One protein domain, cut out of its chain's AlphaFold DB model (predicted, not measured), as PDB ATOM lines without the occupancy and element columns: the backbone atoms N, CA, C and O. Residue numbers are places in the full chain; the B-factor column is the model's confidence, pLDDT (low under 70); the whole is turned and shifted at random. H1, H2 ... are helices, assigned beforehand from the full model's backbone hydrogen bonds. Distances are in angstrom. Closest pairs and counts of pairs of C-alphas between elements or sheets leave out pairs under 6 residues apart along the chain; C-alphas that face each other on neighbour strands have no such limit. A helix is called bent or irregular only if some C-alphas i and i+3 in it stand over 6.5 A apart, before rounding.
ATOM      1  N   VAL A 514     136.947 123.353 106.238       66.44
ATOM      2  CA  VAL A 514     136.665 122.155 107.047       66.44
ATOM      3  C   VAL A 514     135.677 122.410 108.194       66.44
ATOM      4  O   VAL A 514     134.898 121.527 108.539       66.44
ATOM      5  N   VAL A 515     135.689 123.611 108.784       61.69
ATOM      6  CA  VAL A 515     134.743 124.006 109.840       61.69
ATOM      7  C   VAL A 515     133.343 124.146 109.247       61.69
ATOM      8  O   VAL A 515     132.372 123.687 109.838       61.69
ATOM      9  N   LEU A 516     133.245 124.715 108.044       66.25
ATOM     10  CA  LEU A 516     131.976 124.848 107.327       66.25
ATOM     11  C   LEU A 516     131.389 123.493 106.959       66.25
ATOM     12  O   LEU A 516     130.201 123.275 107.172       66.25
ATOM     13  N   GLN A 517     132.233 122.582 106.478       76.44
ATOM     14  CA  GLN A 517     131.821 121.221 106.152       76.44
ATOM     15  C   GLN A 517     131.257 120.498 107.371       76.44
ATOM     16  O   GLN A 517     130.216 119.853 107.277       76.44
ATOM     17  N   LEU A 518     131.901 120.627 108.536       73.44
ATOM     18  CA  LEU A 518     131.368 120.048 109.768       73.44
ATOM     19  C   LEU A 518     129.969 120.565 110.082       73.44
ATOM     20  O   LEU A 518     129.087 119.771 110.393       73.44
ATOM     21  N   LEU A 519     129.790 121.881 110.011       64.44
ATOM     22  CA  LEU A 519     128.580 122.546 110.475       64.44
ATOM     23  C   LEU A 519     127.399 122.450 109.519       64.44
ATOM     24  O   LEU A 519     126.270 122.638 109.961       64.44
ATOM     25  N   ARG A 520     127.659 122.261 108.224       70.88
ATOM     26  CA  ARG A 520     126.641 122.421 107.177       70.88
ATOM     27  C   ARG A 520     126.557 121.250 106.208       70.88
ATOM     28  O   ARG A 520     125.798 121.333 105.249       70.88
ATOM     29  N   GLY A 521     127.356 120.207 106.416       79.56
ATOM     30  CA  GLY A 521     127.495 119.144 105.432       79.56
ATOM     31  C   GLY A 521     128.415 119.527 104.280       79.56
ATOM     32  O   GLY A 521     129.106 120.547 104.299       79.56
ATOM     33  N   LEU A 522     128.473 118.653 103.283       86.25
ATOM     34  CA  LEU A 522     129.363 118.809 102.140       86.25
ATOM     35  C   LEU A 522     128.698 119.661 101.057       86.25
ATOM     36  O   LEU A 522     127.619 119.340 100.575       86.25
ATOM     37  N   GLY A 523     129.367 120.728 100.618       83.88
ATOM     38  CA  GLY A 523     128.992 121.437  99.397       83.88
ATOM     39  C   GLY A 523     129.338 120.625  98.145       83.88
ATOM     40  O   GLY A 523     130.203 119.757  98.176       83.88
ATOM     41  N   ARG A 524     128.723 120.944  96.997       84.88
ATOM     42  CA  ARG A 524     128.907 120.202  95.725       84.88
ATOM     43  C   ARG A 524     130.364 120.024  95.277       84.88
ATOM     44  O   ARG A 524     130.658 119.055  94.580       84.88
ATOM     45  N   ASP A 525     131.235 120.954  95.659       85.38
ATOM     46  CA  ASP A 525     132.659 120.983  95.302       85.38
ATOM     47  C   ASP A 525     133.564 120.486  96.446       85.38
ATOM     48  O   ASP A 525     134.786 120.668  96.429       85.38
ATOM     49  N   ASP A 526     132.974 119.877  97.474       84.75
ATOM     50  CA  ASP A 526     133.674 119.399  98.656       84.75
ATOM     51  C   ASP A 526     134.025 117.925  98.534       84.75
ATOM     52  O   ASP A 526     133.212 117.097  98.135       84.75
ATOM     53  N   SER A 527     135.254 117.582  98.916       84.00
ATOM     54  CA  SER A 527     135.678 116.187  98.999       84.00
ATOM     55  C   SER A 527     134.770 115.411  99.966       84.00
ATOM     56  O   SER A 527     134.573 115.880 101.088       84.00
ATOM     57  N   PRO A 528     134.265 114.223  99.583       90.00
ATOM     58  CA  PRO A 528     134.678 113.417  98.431       90.00
ATOM     59  C   PRO A 528     133.747 113.530  97.206       90.00
ATOM     60  O   PRO A 528     133.886 112.740  96.275       90.00
ATOM     61  N   LEU A 529     132.788 114.464  97.164       92.12
ATOM     62  CA  LEU A 529     131.760 114.504  96.110       92.12
ATOM     63  C   LEU A 529     132.335 114.601  94.681       92.12
ATOM     64  O   LEU A 529     131.886 113.836  93.820       92.12
ATOM     65  N   PRO A 530     133.359 115.436  94.394       92.06
ATOM     66  CA  PRO A 530     134.006 115.437  93.082       92.06
ATOM     67  C   PRO A 530     134.651 114.094  92.722       92.06
ATOM     68  O   PRO A 530     134.609 113.678  91.564       92.06
ATOM     69  N   GLU A 531     135.222 113.394  93.706       91.12
ATOM     70  CA  GLU A 531     135.867 112.092  93.509       91.12
ATOM     71  C   GLU A 531     134.835 111.010  93.192       91.12
ATOM     72  O   GLU A 531     135.045 110.211  92.279       91.12
ATOM     73  N   ILE A 532     133.693 111.021  93.888       91.94
ATOM     74  CA  ILE A 532     132.570 110.120  93.607       91.94
ATOM     75  C   ILE A 532     132.033 110.378  92.198       91.94
ATOM     76  O   ILE A 532     131.887 109.442  91.413       91.94
ATOM     77  N   ARG A 533     131.829 111.649  91.826       92.06
ATOM     78  CA  ARG A 533     131.370 112.020  90.479       92.06
ATOM     79  C   ARG A 533     132.339 111.561  89.391       92.06
ATOM     80  O   ARG A 533     131.908 111.091  88.342       92.06
ATOM     81  N   ALA A 534     133.643 111.658  89.639       90.75
ATOM     82  CA  ALA A 534     134.651 111.142  88.721       90.75
ATOM     83  C   ALA A 534     134.623 109.604  88.622       90.75
ATOM     84  O   ALA A 534     134.867 109.063  87.543       90.75
ATOM     85  N   GLN A 535     134.318 108.893  89.714       89.94
ATOM     86  CA  GLN A 535     134.192 107.433  89.715       89.94
ATOM     87  C   GLN A 535     132.954 106.942  88.962       89.94
ATOM     88  O   GLN A 535     133.070 105.947  88.254       89.94
ATOM     89  N   ILE A 536     131.825 107.655  89.039       91.06
ATOM     90  CA  ILE A 536     130.581 107.319  88.317       91.06
ATOM     91  C   ILE A 536     130.815 107.187  86.804       91.06
ATOM     92  O   ILE A 536     130.208 106.344  86.154       91.06
ATOM     93  N   ASN A 537     131.729 107.978  86.239       89.12
ATOM     94  CA  ASN A 537     132.004 107.991  84.799       89.12
ATOM     95  C   ASN A 537     132.949 106.866  84.320       89.12
ATOM     96  O   ASN A 537     133.369 106.882  83.162       89.12
ATOM     97  N   LYS A 538     133.340 105.917  85.183       89.31
ATOM     98  CA  LYS A 538     134.220 104.795  84.812       89.31
ATOM     99  C   LYS A 538     133.409 103.597  84.304       89.31
ATOM    100  O   LYS A 538     132.314 103.337  84.786       89.31
ATOM    101  N   THR A 539     133.981 102.846  83.361       75.81
ATOM    102  CA  THR A 539     133.300 101.791  82.583       75.81
ATOM    103  C   THR A 539     132.756 100.618  83.416       75.81
ATOM    104  O   THR A 539     131.768 100.027  83.003       75.81
ATOM    105  N   ASP A 540     133.308 100.356  84.607       82.38
ATOM    106  CA  ASP A 540     132.886  99.266  85.514       82.38
ATOM    107  C   ASP A 540     132.496  99.778  86.915       82.38
ATOM    108  O   ASP A 540     132.658  99.096  87.928       82.38
ATOM    109  N   ALA A 541     132.055 101.033  87.010       85.62
ATOM    110  CA  ALA A 541     131.687 101.629  88.288       85.62
ATOM    111  C   ALA A 541     130.330 101.097  88.794       85.62
ATOM    112  O   ALA A 541     129.398 100.971  87.999       85.62
ATOM    113  N   PRO A 542     130.154 100.865  90.110       90.62
ATOM    114  CA  PRO A 542     128.841 100.599  90.695       90.62
ATOM    115  C   PRO A 542     128.031 101.904  90.739       90.62
ATOM    116  O   PRO A 542     127.943 102.569  91.772       90.62
ATOM    117  N   VAL A 543     127.499 102.306  89.579       91.19
ATOM    118  CA  VAL A 543     126.892 103.626  89.340       91.19
ATOM    119  C   VAL A 543     125.782 103.930  90.340       91.19
ATOM    120  O   VAL A 543     125.802 105.000  90.937       91.19
ATOM    121  N   GLU A 544     124.872 102.984  90.571       92.31
ATOM    122  CA  GLU A 544     123.741 103.154  91.490       92.31
ATOM    123  C   GLU A 544     124.208 103.433  92.928       92.31
ATOM    124  O   GLU A 544     123.786 104.404  93.551       92.31
ATOM    125  N   ALA A 545     125.165 102.647  93.428       92.44
ATOM    126  CA  ALA A 545     125.726 102.827  94.765       92.44
ATOM    127  C   ALA A 545     126.482 104.158  94.903       92.44
ATOM    128  O   ALA A 545     126.397 104.825  95.933       92.44
ATOM    129  N   LEU A 546     127.230 104.559  93.867       93.50
ATOM    130  CA  LEU A 546     127.980 105.816  93.862       93.50
ATOM    131  C   LEU A 546     127.058 107.037  93.766       93.50
ATOM    132  O   LEU A 546     127.336 108.050  94.403       93.50
ATOM    133  N   GLN A 547     125.974 106.950  92.991       93.44
ATOM    134  CA  GLN A 547     124.959 108.001  92.902       93.44
ATOM    135  C   GLN A 547     124.244 108.176  94.239       93.44
ATOM    136  O   GLN A 547     124.239 109.290  94.758       93.44
ATOM    137  N   ALA A 548     123.769 107.083  94.846       91.94
ATOM    138  CA  ALA A 548     123.139 107.120  96.164       91.94
ATOM    139  C   ALA A 548     124.077 107.709  97.233       91.94
ATOM    140  O   ALA A 548     123.684 108.599  97.980       91.94
ATOM    141  N   LEU A 549     125.350 107.290  97.260       93.62
ATOM    142  CA  LEU A 549     126.351 107.849  98.177       93.62
ATOM    143  C   LEU A 549     126.592 109.348  97.930       93.62
ATOM    144  O   LEU A 549     126.711 110.103  98.887       93.62
ATOM    145  N   HIS A 550     126.681 109.794  96.672       94.00
ATOM    146  CA  HIS A 550     126.877 111.210  96.344       94.00
ATOM    147  C   HIS A 550     125.683 112.070  96.771       94.00
ATOM    148  O   HIS A 550     125.882 113.148  97.327       94.00
ATOM    149  N   GLU A 551     124.463 111.635  96.461       90.38
ATOM    150  CA  GLU A 551     123.233 112.367  96.776       90.38
ATOM    151  C   GLU A 551     123.019 112.450  98.287       90.38
ATOM    152  O   GLU A 551     122.903 113.554  98.814       90.38
ATOM    153  N   ASP A 552     123.112 111.329  99.003       90.12
ATOM    154  CA  ASP A 552     122.932 111.331 100.455       90.12
ATOM    155  C   ASP A 552     124.025 112.142 101.172       90.12
ATOM    156  O   ASP A 552     123.714 112.900 102.087       90.12
ATOM    157  N   LEU A 553     125.299 112.064 100.751       90.81
ATOM    158  CA  LEU A 553     126.373 112.886 101.338       90.81
ATOM    159  C   LEU A 553     126.165 114.392 101.119       90.81
ATOM    160  O   LEU A 553     126.620 115.188 101.942       90.81
ATOM    161  N   LEU A 554     125.518 114.781 100.017       88.12
ATOM    162  CA  LEU A 554     125.161 116.171  99.722       88.12
ATOM    163  C   LEU A 554     123.971 116.646 100.573       88.12
ATOM    164  O   LEU A 554     123.863 117.838 100.853       88.12
ATOM    165  N   GLU A 555     123.091 115.731 100.979       84.88
ATOM    166  CA  GLU A 555     121.929 116.008 101.831       84.88
ATOM    167  C   GLU A 555     122.228 115.916 103.336       84.88
ATOM    168  O   GLU A 555     121.415 116.360 104.149       84.88
ATOM    169  N   LEU A 556     123.384 115.370 103.733       84.12
ATOM    170  CA  LEU A 556     123.754 115.283 105.145       84.12
ATOM    171  C   LEU A 556     123.847 116.688 105.783       84.12
ATOM    172  O   LEU A 556     124.568 117.547 105.276       84.12
ATOM    173  N   PRO A 557     123.223 116.910 106.956       77.88
ATOM    174  CA  PRO A 557     123.221 118.209 107.646       77.88
ATOM    175  C   PRO A 557     124.580 118.552 108.288       77.88
ATOM    176  O   PRO A 557     124.814 119.671 108.735       77.88
ATOM    177  N   CYS A 558     125.486 117.578 108.340       82.06
ATOM    178  CA  CYS A 558     126.808 117.633 108.947       82.06
ATOM    179  C   CYS A 558     127.788 116.823 108.086       82.06
ATOM    180  O   CYS A 558     127.408 115.830 107.464       82.06
ATOM    181  N   SER A 559     129.071 117.184 108.073       86.31
ATOM    182  CA  SER A 559     130.090 116.321 107.467       86.31
ATOM    183  C   SER A 559     130.783 115.478 108.528       86.31
ATOM    184  O   SER A 559     131.403 116.003 109.451       86.31
ATOM    185  N   ILE A 560     130.746 114.159 108.348       85.50
ATOM    186  CA  ILE A 560     131.639 113.219 109.047       85.50
ATOM    187  C   ILE A 560     132.911 112.928 108.241       85.50
ATOM    188  O   ILE A 560     133.773 112.165 108.679       85.50
ATOM    189  N   TRP A 561     133.043 113.530 107.056       82.50
ATOM    190  CA  TRP A 561     134.122 113.272 106.111       82.50
ATOM    191  C   TRP A 561     135.314 114.197 106.352       82.50
ATOM    192  O   TRP A 561     135.641 115.069 105.549       82.50
ATOM    193  N   MET A 562     135.962 114.027 107.502       72.75
ATOM    194  CA  MET A 562     137.045 114.911 107.929       72.75
ATOM    195  C   MET A 562     138.187 114.173 108.605       72.75
ATOM    196  O   MET A 562     137.999 113.235 109.380       72.75
ATOM    197  N   SER A 563     139.408 114.626 108.314       67.69
ATOM    198  CA  SER A 563     140.599 114.084 108.955       67.69
ATOM    199  C   SER A 563     140.830 114.751 110.309       67.69
ATOM    200  O   SER A 563     140.652 115.956 110.493       67.69
ATOM    201  N   GLU A 564     141.301 113.961 111.265       56.22
ATOM    202  CA  GLU A 564     141.677 114.454 112.589       56.22
ATOM    203  C   GLU A 564     142.792 115.507 112.524       56.22
ATOM    204  O   GLU A 564     142.851 116.412 113.352       56.22
ATOM    205  N   GLN A 565     143.664 115.408 111.520       56.31
ATOM    206  CA  GLN A 565     144.764 116.339 111.300       56.31
ATOM    207  C   GLN A 565     144.259 117.724 110.875       56.31
ATOM    208  O   GLN A 565     144.757 118.728 111.380       56.31
ATOM    209  N   TRP A 566     143.227 117.786 110.026       56.09
ATOM    210  CA  TRP A 566     142.580 119.049 109.652       56.09
ATOM    211  C   TRP A 566     141.902 119.717 110.850       56.09
ATOM    212  O   TRP A 566     142.015 120.924 111.041       56.09
ATOM    213  N   LEU A 567     141.257 118.925 111.706       53.09
ATOM    214  CA  LEU A 567     140.598 119.425 112.915       53.09
ATOM    215  C   LEU A 567     141.600 119.969 113.945       53.09
ATOM    216  O   LEU A 567     141.316 120.967 114.606       53.09
ATOM    217  N   LYS A 568     142.784 119.347 114.045       48.59
ATOM    218  CA  LYS A 568     143.909 119.831 114.865       48.59
ATOM    219  C   LYS A 568     144.480 121.146 114.334       48.59
ATOM    220  O   LYS A 568     144.711 122.057 115.118       48.59
ATOM    221  N   TYR A 569     144.664 121.264 113.019       45.53
ATOM    222  CA  TYR A 569     145.209 122.472 112.388       45.53
ATOM    223  C   TYR A 569     144.298 123.702 112.554       45.53
ATOM    224  O   TYR A 569     144.782 124.824 112.646       45.53
ATOM    225  N   HIS A 570     142.981 123.495 112.639       49.31
ATOM    226  CA  HIS A 570     142.000 124.575 112.761       49.31
ATOM    227  C   HIS A 570     141.509 124.837 114.193       49.31
ATOM    228  O   HIS A 570     140.552 125.586 114.364       49.31
ATOM    229  N   ILE A 571     142.158 124.242 115.207       44.09
ATOM    230  CA  ILE A 571     141.898 124.478 116.644       44.09
ATOM    231  C   ILE A 571     140.402 124.321 116.970       44.09
ATOM    232  O   ILE A 571     139.818 125.057 117.756       44.09
ATOM    233  N   MET A 572     139.739 123.348 116.342       48.72
ATOM    234  CA  MET A 572     138.324 123.138 116.603       48.72
ATOM    235  C   MET A 572     138.158 122.384 117.931       48.72
ATOM    236  O   MET A 572     138.659 121.250 118.044       48.72
ATOM    237  N   PRO A 573     137.458 122.961 118.928       50.84
ATOM    238  CA  PRO A 573     137.258 122.301 120.210       50.84
ATOM    239  C   PRO A 573     136.672 120.898 120.011       50.84
ATOM    240  O   PRO A 573     135.872 120.648 119.104       50.84
ATOM    241  N   PHE A 574     137.172 119.925 120.772       52.41
ATOM    242  CA  PHE A 574     136.766 118.529 120.599       52.41
ATOM    243  C   PHE A 574     135.289 118.331 120.951       52.41
ATOM    244  O   PHE A 574     134.578 117.641 120.231       52.41
ATOM    245  N   ASP A 575     134.803 119.031 121.970       51.56
ATOM    246  CA  ASP A 575     133.395 119.099 122.354       51.56
ATOM    247  C   ASP A 575     132.509 119.677 121.246       51.56
ATOM    248  O   ASP A 575     131.432 119.148 120.994       51.56
ATOM    249  N   PHE A 576     132.966 120.710 120.533       55.41
ATOM    250  CA  PHE A 576     132.221 121.283 119.410       55.41
ATOM    251  C   PHE A 576     132.037 120.262 118.280       55.41
ATOM    252  O   PHE A 576     130.929 120.060 117.790       55.41
ATOM    253  N   ARG A 577     133.105 119.525 117.943       64.50
ATOM    254  CA  ARG A 577     133.058 118.418 116.970       64.50
ATOM    255  C   ARG A 577     132.086 117.331 117.382       64.50
ATOM    256  O   ARG A 577     131.261 116.899 116.582       64.50
ATOM    257  N   VAL A 578     132.212 116.893 118.629       63.97
ATOM    258  CA  VAL A 578     131.393 115.831 119.199       63.97
ATOM    259  C   VAL A 578     129.928 116.257 119.213       63.97
ATOM    260  O   VAL A 578     129.097 115.504 118.730       63.97
ATOM    261  N   ARG A 579     129.597 117.473 119.659       65.44
ATOM    262  CA  ARG A 579     128.215 117.981 119.671       65.44
ATOM    263  C   ARG A 579     127.593 118.035 118.282       65.44
ATOM    264  O   ARG A 579     126.432 117.673 118.142       65.44
ATOM    265  N   THR A 580     128.336 118.453 117.260       69.75
ATOM    266  CA  THR A 580     127.802 118.495 115.893       69.75
ATOM    267  C   THR A 580     127.623 117.088 115.317       69.75
ATOM    268  O   THR A 580     126.537 116.758 114.850       69.75
ATOM    269  N   ILE A 581     128.650 116.234 115.401       77.94
ATOM    270  CA  ILE A 581     128.623 114.864 114.849       77.94
ATOM    271  C   ILE A 581     127.612 113.979 115.588       77.94
ATOM    272  O   ILE A 581     126.940 113.149 114.983       77.94
ATOM    273  N   CYS A 582     127.506 114.156 116.901       76.06
ATOM    274  CA  CYS A 582     126.608 113.394 117.760       76.06
ATOM    275  C   CYS A 582     125.245 114.054 117.944       76.06
ATOM    276  O   CYS A 582     124.450 113.533 118.717       76.06
ATOM    277  N   SER A 583     124.960 115.155 117.243       74.94
ATOM    278  CA  SER A 583     123.611 115.717 117.227       74.94
ATOM    279  C   SER A 583     122.636 114.706 116.630       74.94
ATOM    280  O   SER A 583     122.977 114.011 115.667       74.94
ATOM    281  N   ASP A 584     121.422 114.636 117.174       71.88
ATOM    282  CA  ASP A 584     120.411 113.677 116.717       71.88
ATOM    283  C   ASP A 584     120.097 113.858 115.233       71.88
ATOM    284  O   ASP A 584     119.937 112.880 114.513       71.88
ATOM    285  N   GLU A 585     120.110 115.094 114.733       73.19
ATOM    286  CA  GLU A 585     119.927 115.409 113.315       73.19
ATOM    287  C   GLU A 585     121.006 114.753 112.432       73.19
ATOM    288  O   GLU A 585     120.693 114.006 111.502       73.19
ATOM    289  N   CYS A 586     122.281 114.965 112.773       81.56
ATOM    290  CA  CYS A 586     123.430 114.402 112.065       81.56
ATOM    291  C   CYS A 586     123.432 112.871 112.116       81.56
ATOM    292  O   CYS A 586     123.529 112.180 111.099       81.56
ATOM    293  N   ARG A 587     123.261 112.333 113.321       84.88
ATOM    294  CA  ARG A 587     123.227 110.902 113.597       84.88
ATOM    295  C   ARG A 587     122.087 110.187 112.893       84.88
ATOM    296  O   ARG A 587     122.305 109.135 112.297       84.88
ATOM    297  N   ASN A 588     120.886 110.753 112.948       79.69
ATOM    298  CA  ASN A 588     119.715 110.172 112.312       79.69
ATOM    299  C   ASN A 588     119.863 110.171 110.791       79.69
ATOM    300  O   ASN A 588     119.491 109.181 110.163       79.69
ATOM    301  N   ALA A 589     120.440 111.221 110.197       83.62
ATOM    302  CA  ALA A 589     120.716 111.259 108.763       83.62
ATOM    303  C   ALA A 589     121.699 110.148 108.340       83.62
ATOM    304  O   ALA A 589     121.420 109.399 107.403       83.62
ATOM    305  N   ILE A 590     122.787 109.961 109.097       89.38
ATOM    306  CA  ILE A 590     123.768 108.883 108.877       89.38
ATOM    307  C   ILE A 590     123.119 107.497 109.003       89.38
ATOM    308  O   ILE A 590     123.315 106.630 108.150       89.38
ATOM    309  N   ASP A 591     122.328 107.279 110.056       85.94
ATOM    310  CA  ASP A 591     121.666 105.997 110.300       85.94
ATOM    311  C   ASP A 591     120.616 105.691 109.211       85.94
ATOM    312  O   ASP A 591     120.495 104.543 108.786       85.94
ATOM    313  N   ARG A 592     119.870 106.696 108.718       82.00
ATOM    314  CA  ARG A 592     118.906 106.531 107.607       82.00
ATOM    315  C   ARG A 592     119.593 106.188 106.298       82.00
ATOM    316  O   ARG A 592     119.131 105.301 105.589       82.00
ATOM    317  N   MET A 593     120.682 106.878 105.979       88.75
ATOM    318  CA  MET A 593     121.508 106.565 104.817       88.75
ATOM    319  C   MET A 593     121.983 105.106 104.870       88.75
ATOM    320  O   MET A 593     121.808 104.354 103.911       88.75
ATOM    321  N   GLN A 594     122.490 104.664 106.025       90.44
ATOM    322  CA  GLN A 594     122.918 103.278 106.208       90.44
ATOM    323  C   GLN A 594     121.753 102.280 106.127       90.44
ATOM    324  O   GLN A 594     121.921 101.205 105.561       90.44
ATOM    325  N   LYS A 595     120.574 102.611 106.668       85.94
ATOM    326  CA  LYS A 595     119.384 101.748 106.593       85.94
ATOM    327  C   LYS A 595     118.881 101.601 105.152       85.94
ATOM    328  O   LYS A 595     118.588 100.486 104.736       85.94
ATOM    329  N   ARG A 596     118.817 102.699 104.390       85.38
ATOM    330  CA  ARG A 596     118.309 102.719 103.006       85.38
ATOM    331  C   ARG A 596     119.266 102.064 102.012       85.38
ATOM    332  O   ARG A 596     118.832 101.279 101.178       85.38
ATOM    333  N   HIS A 597     120.562 102.361 102.108       91.56
ATOM    334  CA  HIS A 597     121.535 101.996 101.072       91.56
ATOM    335  C   HIS A 597     122.710 101.149 101.578       91.56
ATOM    336  O   HIS A 597     123.577 100.769 100.796       91.56
ATOM    337  N   GLY A 598     122.755 100.789 102.863       89.88
ATOM    338  CA  GLY A 598     123.892 100.073 103.450       89.88
ATOM    339  C   GLY A 598     124.181  98.712 102.813       89.88
ATOM    340  O   GLY A 598     125.348  98.366 102.636       89.88
ATOM    341  N   ALA A 599     123.148  97.959 102.423       90.81
ATOM    342  CA  ALA A 599     123.322  96.688 101.711       90.81
ATOM    343  C   ALA A 599     123.976  96.899 100.334       90.81
ATOM    344  O   ALA A 599     124.963  96.235 100.010       90.81
ATOM    345  N   LEU A 600     123.489  97.895  99.586       92.81
ATOM    346  CA  LEU A 600     124.024  98.305  98.287       92.81
ATOM    347  C   LEU A 600     125.483  98.785  98.406       92.81
ATOM    348  O   LEU A 600     126.343  98.381  97.624       92.81
ATOM    349  N   PHE A 601     125.794  99.592  99.424       94.12
ATOM    350  CA  PHE A 601     127.159 100.045  99.703       94.12
ATOM    351  C   PHE A 601     128.087  98.879 100.051       94.12
ATOM    352  O   PHE A 601     129.231  98.846  99.598       94.12
ATOM    353  N   HIS A 602     127.608  97.901 100.825       91.62
ATOM    354  CA  HIS A 602     128.410  96.742 101.197       91.62
ATOM    355  C   HIS A 602     128.707  95.837  99.993       91.62
ATOM    356  O   HIS A 602     129.835  95.351  99.850       91.62
ATOM    357  N   GLU A 603     127.729  95.613  99.118       91.81
ATOM    358  CA  GLU A 603     127.924  94.878  97.869       91.81
ATOM    359  C   GLU A 603     128.923  95.585  96.947       91.81
ATOM    360  O   GLU A 603     129.906  94.971  96.526       91.81
ATOM    361  N   ALA A 604     128.759  96.894  96.735       90.69
ATOM    362  CA  ALA A 604     129.682  97.699  95.936       90.69
ATOM    363  C   ALA A 604     131.111  97.709  96.512       90.69
ATOM    364  O   ALA A 604     132.087  97.607  95.767       90.69
ATOM    365  N   ASN A 605     131.250  97.768  97.842       91.31
ATOM    366  CA  ASN A 605     132.542  97.669  98.522       91.31
ATOM    367  C   ASN A 605     133.232  96.320  98.243       91.31
ATOM    368  O   ASN A 605     134.431  96.282  97.962       91.31
ATOM    369  N   ARG A 606     132.476  95.211  98.276       88.56
ATOM    370  CA  ARG A 606     132.995  93.870  97.952       88.56
ATOM    371  C   ARG A 606     133.416  93.760  96.488       88.56
ATOM    372  O   ARG A 606     134.467  93.188  96.220       88.56
ATOM    373  N   ALA A 607     132.631  94.327  95.572       85.75
ATOM    374  CA  ALA A 607     132.905  94.288  94.137       85.75
ATOM    375  C   ALA A 607     134.173  95.071  93.750       85.75
ATOM    376  O   ALA A 607     134.956  94.608  92.925       85.75
ATOM    377  N   LEU A 608     134.397  96.239  94.361       83.88
ATOM    378  CA  LEU A 608     135.566  97.077  94.073       83.88
ATOM    379  C   LEU A 608     136.852  96.583  94.756       83.88
ATOM    380  O   LEU A 608     137.944  96.817  94.239       83.88
ATOM    381  N   GLY A 609     136.734  95.910  95.907       77.25
ATOM    382  CA  GLY A 609     137.869  95.458  96.712       77.25
ATOM    383  C   GLY A 609     138.721  96.604  97.290       77.25
ATOM    384  O   GLY A 609     138.566  97.778  96.946       77.25
ATOM    385  N   GLY A 610     139.642  96.266  98.201       76.25
ATOM    386  CA  GLY A 610     140.623  97.207  98.766       76.25
ATOM    387  C   GLY A 610     140.039  98.397  99.547       76.25
ATOM    388  O   GLY A 610     138.908  98.364 100.028       76.25
ATOM    389  N   VAL A 611     140.843  99.458  99.704       76.31
ATOM    390  CA  VAL A 611     140.396 100.741 100.277       76.31
ATOM    391  C   VAL A 611     139.743 101.559  99.164       76.31
ATOM    392  O   VAL A 611     140.429 102.102  98.299       76.31
ATOM    393  N   ASN A 612     138.417 101.637  99.184       88.06
ATOM    394  CA  ASN A 612     137.608 102.401  98.234       88.06
ATOM    395  C   ASN A 612     136.684 103.392  98.969       88.06
ATOM    396  O   ASN A 612     136.727 103.519 100.195       88.06
ATOM    397  N   ILE A 613     135.857 104.126  98.221       90.69
ATOM    398  CA  ILE A 613     134.995 105.158  98.805       90.69
ATOM    399  C   ILE A 613     133.959 104.591  99.789       90.69
ATOM    400  O   ILE A 613     133.714 105.206 100.825       90.69
ATOM    401  N   PHE A 614     133.422 103.396  99.537       93.12
ATOM    402  CA  PHE A 614     132.469 102.739 100.435       93.12
ATOM    403  C   PHE A 614     133.157 102.228 101.709       93.12
ATOM    404  O   PHE A 614     132.619 102.384 102.802       93.12
ATOM    405  N   ALA A 615     134.389 101.718 101.601       89.31
ATOM    406  CA  ALA A 615     135.209 101.388 102.770       89.31
ATOM    407  C   ALA A 615     135.504 102.630 103.638       89.31
ATOM    408  O   ALA A 615     135.463 102.557 104.869       89.31
ATOM    409  N   ASN A 616     135.757 103.783 103.006       89.56
ATOM    410  CA  ASN A 616     135.946 105.054 103.707       89.56
ATOM    411  C   ASN A 616     134.655 105.540 104.380       89.56
ATOM    412  O   ASN A 616     134.716 105.978 105.527       89.56
ATOM    413  N   TRP A 617     133.498 105.415 103.719       91.88
ATOM    414  CA  TRP A 617     132.190 105.687 104.329       91.88
ATOM    415  C   TRP A 617     131.984 104.856 105.596       91.88
ATOM    416  O   TRP A 617     131.762 105.416 106.671       91.88
ATOM    417  N   ASP A 618     132.159 103.537 105.505       90.44
ATOM    418  CA  ASP A 618     132.005 102.637 106.647       90.44
ATOM    419  C   ASP A 618     132.970 102.961 107.793       90.44
ATOM    420  O   ASP A 618     132.626 102.802 108.968       90.44
ATOM    421  N   MET A 619     134.193 103.387 107.471       88.81
ATOM    422  CA  MET A 619     135.176 103.824 108.460       88.81
ATOM    423  C   MET A 619     134.735 105.122 109.147       88.81
ATOM    424  O   MET A 619     134.764 105.193 110.377       88.81
ATOM    425  N   MET A 620     134.313 106.138 108.386       88.75
ATOM    426  CA  MET A 620     133.872 107.425 108.937       88.75
ATOM    427  C   MET A 620     132.611 107.268 109.786       88.75
ATOM    428  O   MET A 620     132.564 107.780 110.904       88.75
ATOM    429  N   ARG A 621     131.637 106.481 109.317       90.94
ATOM    430  CA  ARG A 621     130.426 106.135 110.071       90.94
ATOM    431  C   ARG A 621     130.769 105.465 111.399       90.94
ATOM    432  O   ARG A 621     130.322 105.913 112.450       90.94
ATOM    433  N   ARG A 622     131.623 104.434 111.378       87.44
ATOM    434  CA  ARG A 622     132.074 103.743 112.600       87.44
ATOM    435  C   ARG A 622     132.834 104.665 113.546       87.44
ATOM    436  O   ARG A 622     132.699 104.538 114.759       87.44
ATOM    437  N   ARG A 623     133.619 105.601 113.013       82.50
ATOM    438  CA  ARG A 623     134.323 106.606 113.812       82.50
ATOM    439  C   ARG A 623     133.352 107.579 114.477       82.50
ATOM    440  O   ARG A 623     133.537 107.877 115.656       82.50
ATOM    441  N   ALA A 624     132.332 108.044 113.760       83.75
ATOM    442  CA  ALA A 624     131.259 108.855 114.328       83.75
ATOM    443  C   ALA A 624     130.523 108.077 115.433       83.75
ATOM    444  O   ALA A 624     130.420 108.563 116.556       83.75
ATOM    445  N   ASP A 625     130.142 106.822 115.175       83.12
ATOM    446  CA  ASP A 625     129.516 105.942 116.170       83.12
ATOM    447  C   ASP A 625     130.378 105.757 117.423       83.12
ATOM    448  O   ASP A 625     129.882 105.909 118.539       83.12
ATOM    449  N   ALA A 626     131.667 105.456 117.254       75.94
ATOM    450  CA  ALA A 626     132.606 105.285 118.358       75.94
ATOM    451  C   ALA A 626     132.801 106.583 119.154       75.94
ATOM    452  O   ALA A 626     132.917 106.543 120.376       75.94
ATOM    453  N   THR A 627     132.796 107.731 118.473       74.44
ATOM    454  CA  THR A 627     132.881 109.052 119.110       74.44
ATOM    455  C   THR A 627     131.658 109.307 119.987       74.44
ATOM    456  O   THR A 627     131.812 109.740 121.123       74.44
ATOM    457  N   CYS A 628     130.459 108.976 119.504       73.00
ATOM    458  CA  CYS A 628     129.209 109.232 120.225       73.00
ATOM    459  C   CYS A 628     128.856 108.172 121.276       73.00
ATOM    460  O   CYS A 628     128.044 108.432 122.151       73.00
ATOM    461  N   ARG A 629     129.422 106.961 121.192       70.94
ATOM    462  CA  ARG A 629     129.207 105.878 122.173       70.94
ATOM    463  C   ARG A 629     130.339 105.750 123.193       70.94
ATOM    464  O   ARG A 629     130.238 104.950 124.119       70.94
ATOM    465  N   GLY A 630     131.437 106.483 123.009       62.34
ATOM    466  CA  GLY A 630     132.594 106.413 123.895       62.34
ATOM    467  C   GLY A 630     132.305 107.010 125.282       62.34
ATOM    468  O   GLY A 630     131.523 107.951 125.387       62.34
ATOM    469  N   PRO A 631     132.979 106.546 126.352       48.75
ATOM    470  CA  PRO A 631     132.841 107.118 127.699       48.75
ATOM    471  C   PRO A 631     133.177 108.619 127.742       48.75
ATOM    472  O   PRO A 631     132.583 109.358 128.516       48.75
ATOM    473  N   GLN A 632     134.032 109.083 126.825       48.53
ATOM    474  CA  GLN A 632     134.348 110.498 126.612       48.53
ATOM    475  C   GLN A 632     133.120 111.333 126.211       48.53
ATOM    476  O   GLN A 632     133.057 112.498 126.570       48.53
ATOM    477  N   TYR A 633     132.129 110.765 125.511       41.97
ATOM    478  CA  TYR A 633     130.869 111.449 125.194       41.97
ATOM    479  C   TYR A 633     130.015 111.644 126.449       41.97
ATOM    480  O   TYR A 633     129.593 112.759 126.734       41.97
ATOM    481  N   ASN A 634     129.830 110.586 127.242       38.53
ATOM    482  CA  ASN A 634     129.042 110.642 128.477       38.53
ATOM    483  C   ASN A 634     129.701 111.533 129.542       38.53
ATOM    484  O   ASN A 634     129.008 112.279 130.234       38.53
ATOM    485  N   GLU A 635     131.034 111.520 129.626       37.66
ATOM    486  CA  GLU A 635     131.807 112.455 130.445       37.66
ATOM    487  C   GLU A 635     131.704 113.890 129.905       37.66
ATOM    488  O   GLU A 635     131.515 114.793 130.695       37.66
ATOM    489  N   MET A 636     131.707 114.145 128.591       40.12
ATOM    490  CA  MET A 636     131.626 115.512 128.029       40.12
ATOM    491  C   MET A 636     130.219 116.122 127.972       40.12
ATOM    492  O   MET A 636     130.088 117.346 127.979       40.12
ATOM    493  N   VAL A 637     129.167 115.303 127.889       37.59
ATOM    494  CA  VAL A 637     127.765 115.753 127.986       37.59
ATOM    495  C   VAL A 637     127.433 116.150 129.431       37.59
ATOM    496  O   VAL A 637     126.591 117.019 129.651       37.59
ATOM    497  N   THR A 638     128.143 115.577 130.410       37.25
ATOM    498  CA  THR A 638     128.020 115.912 131.838       37.25
ATOM    499  C   THR A 638     129.088 116.898 132.335       37.25
ATOM    500  O   THR A 638     128.827 117.658 133.270       37.25
ATOM    501  N   GLU A 639     130.269 116.958 131.712       38.03
ATOM    502  CA  GLU A 639     131.366 117.844 132.099       38.03
ATOM    503  C   GLU A 639     131.333 119.190 131.375       38.03
ATOM    504  O   GLU A 639     131.209 119.328 130.156       38.03
TER     505      GLU A 639
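Overview. This is residues 514 to 639 of the 778 residues of an uncharacterized protein of Stagonospora sp. SRC1lsM3a (UniProt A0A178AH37). H7 runs along the length of an elongated helical body, with the H2 and H3 hairpin and H6b toward the end where H7 begins. The short helices H1 and H5 pack together nearer the other end, which H8 makes. The printed part has 126 residues with eight named helices, H1 to H8 in order, and no named strand: all helix, mostly crossed. It is compact, with a radius of gyration of the C-alphas of 14.9 A, and spans 51 by 26 by 24 A.

Arrangement. H1, residues 514 to 520, touches H5, residues 574 to 581, closest at C-alphas 519 and 580, 6.8 A. H4, residues 564 to 569, is close to H1 but not clearly touching, 7.2 A between C-alphas 514 and 566. H2, residues 529 to 536, and H3, residues 543 to 555, form a hairpin at a shallow tilt of 13 degrees; C-alphas 536 and 543 are closest, 5.3 A. H6, residues 584 to 608, was assigned as one helix by its hydrogen bonds but is bent: C-alphas 596 and 599 are 7.9 A apart. Its arms are H6a, residues 584 to 596, and H6b, residues 599 to 608. Residues 545 to 549 of H3 touch H6b, closest at C-alphas 545 and 601, 5.8 A. H7, residues 613 to 629, touches H6b with residues 613 to 615 alone, closest at C-alphas 605 and 614, 5.4 A. It touches H5 with residues 624 to 628 alone, closest at C-alphas 581 and 624, 6.6 A. H8, residues 631 to 638, is close to H5 but not clearly touching, 6.9 A between C-alphas 575 and 636. Every O i to N i+4 pair in these helices and arms is within hydrogen-bond range.

Along the chain. H1 begins at C-alpha 514 (136.665, 122.155, 107.047). H3 is 18.3 A long, H6a 17.7 A and H7 24.1 A. H8 ends at C-alpha 638 (128.020, 115.912, 131.838).

Size, cuts and confidence. The farthest C-alphas, 539 and 639, are 52.1 A apart. The printed part has no cut and no long link. Mean pLDDT of the printed part is 77.4; residues 514 to 516, 519, 563 to 580 and 630 to 639 are under 70.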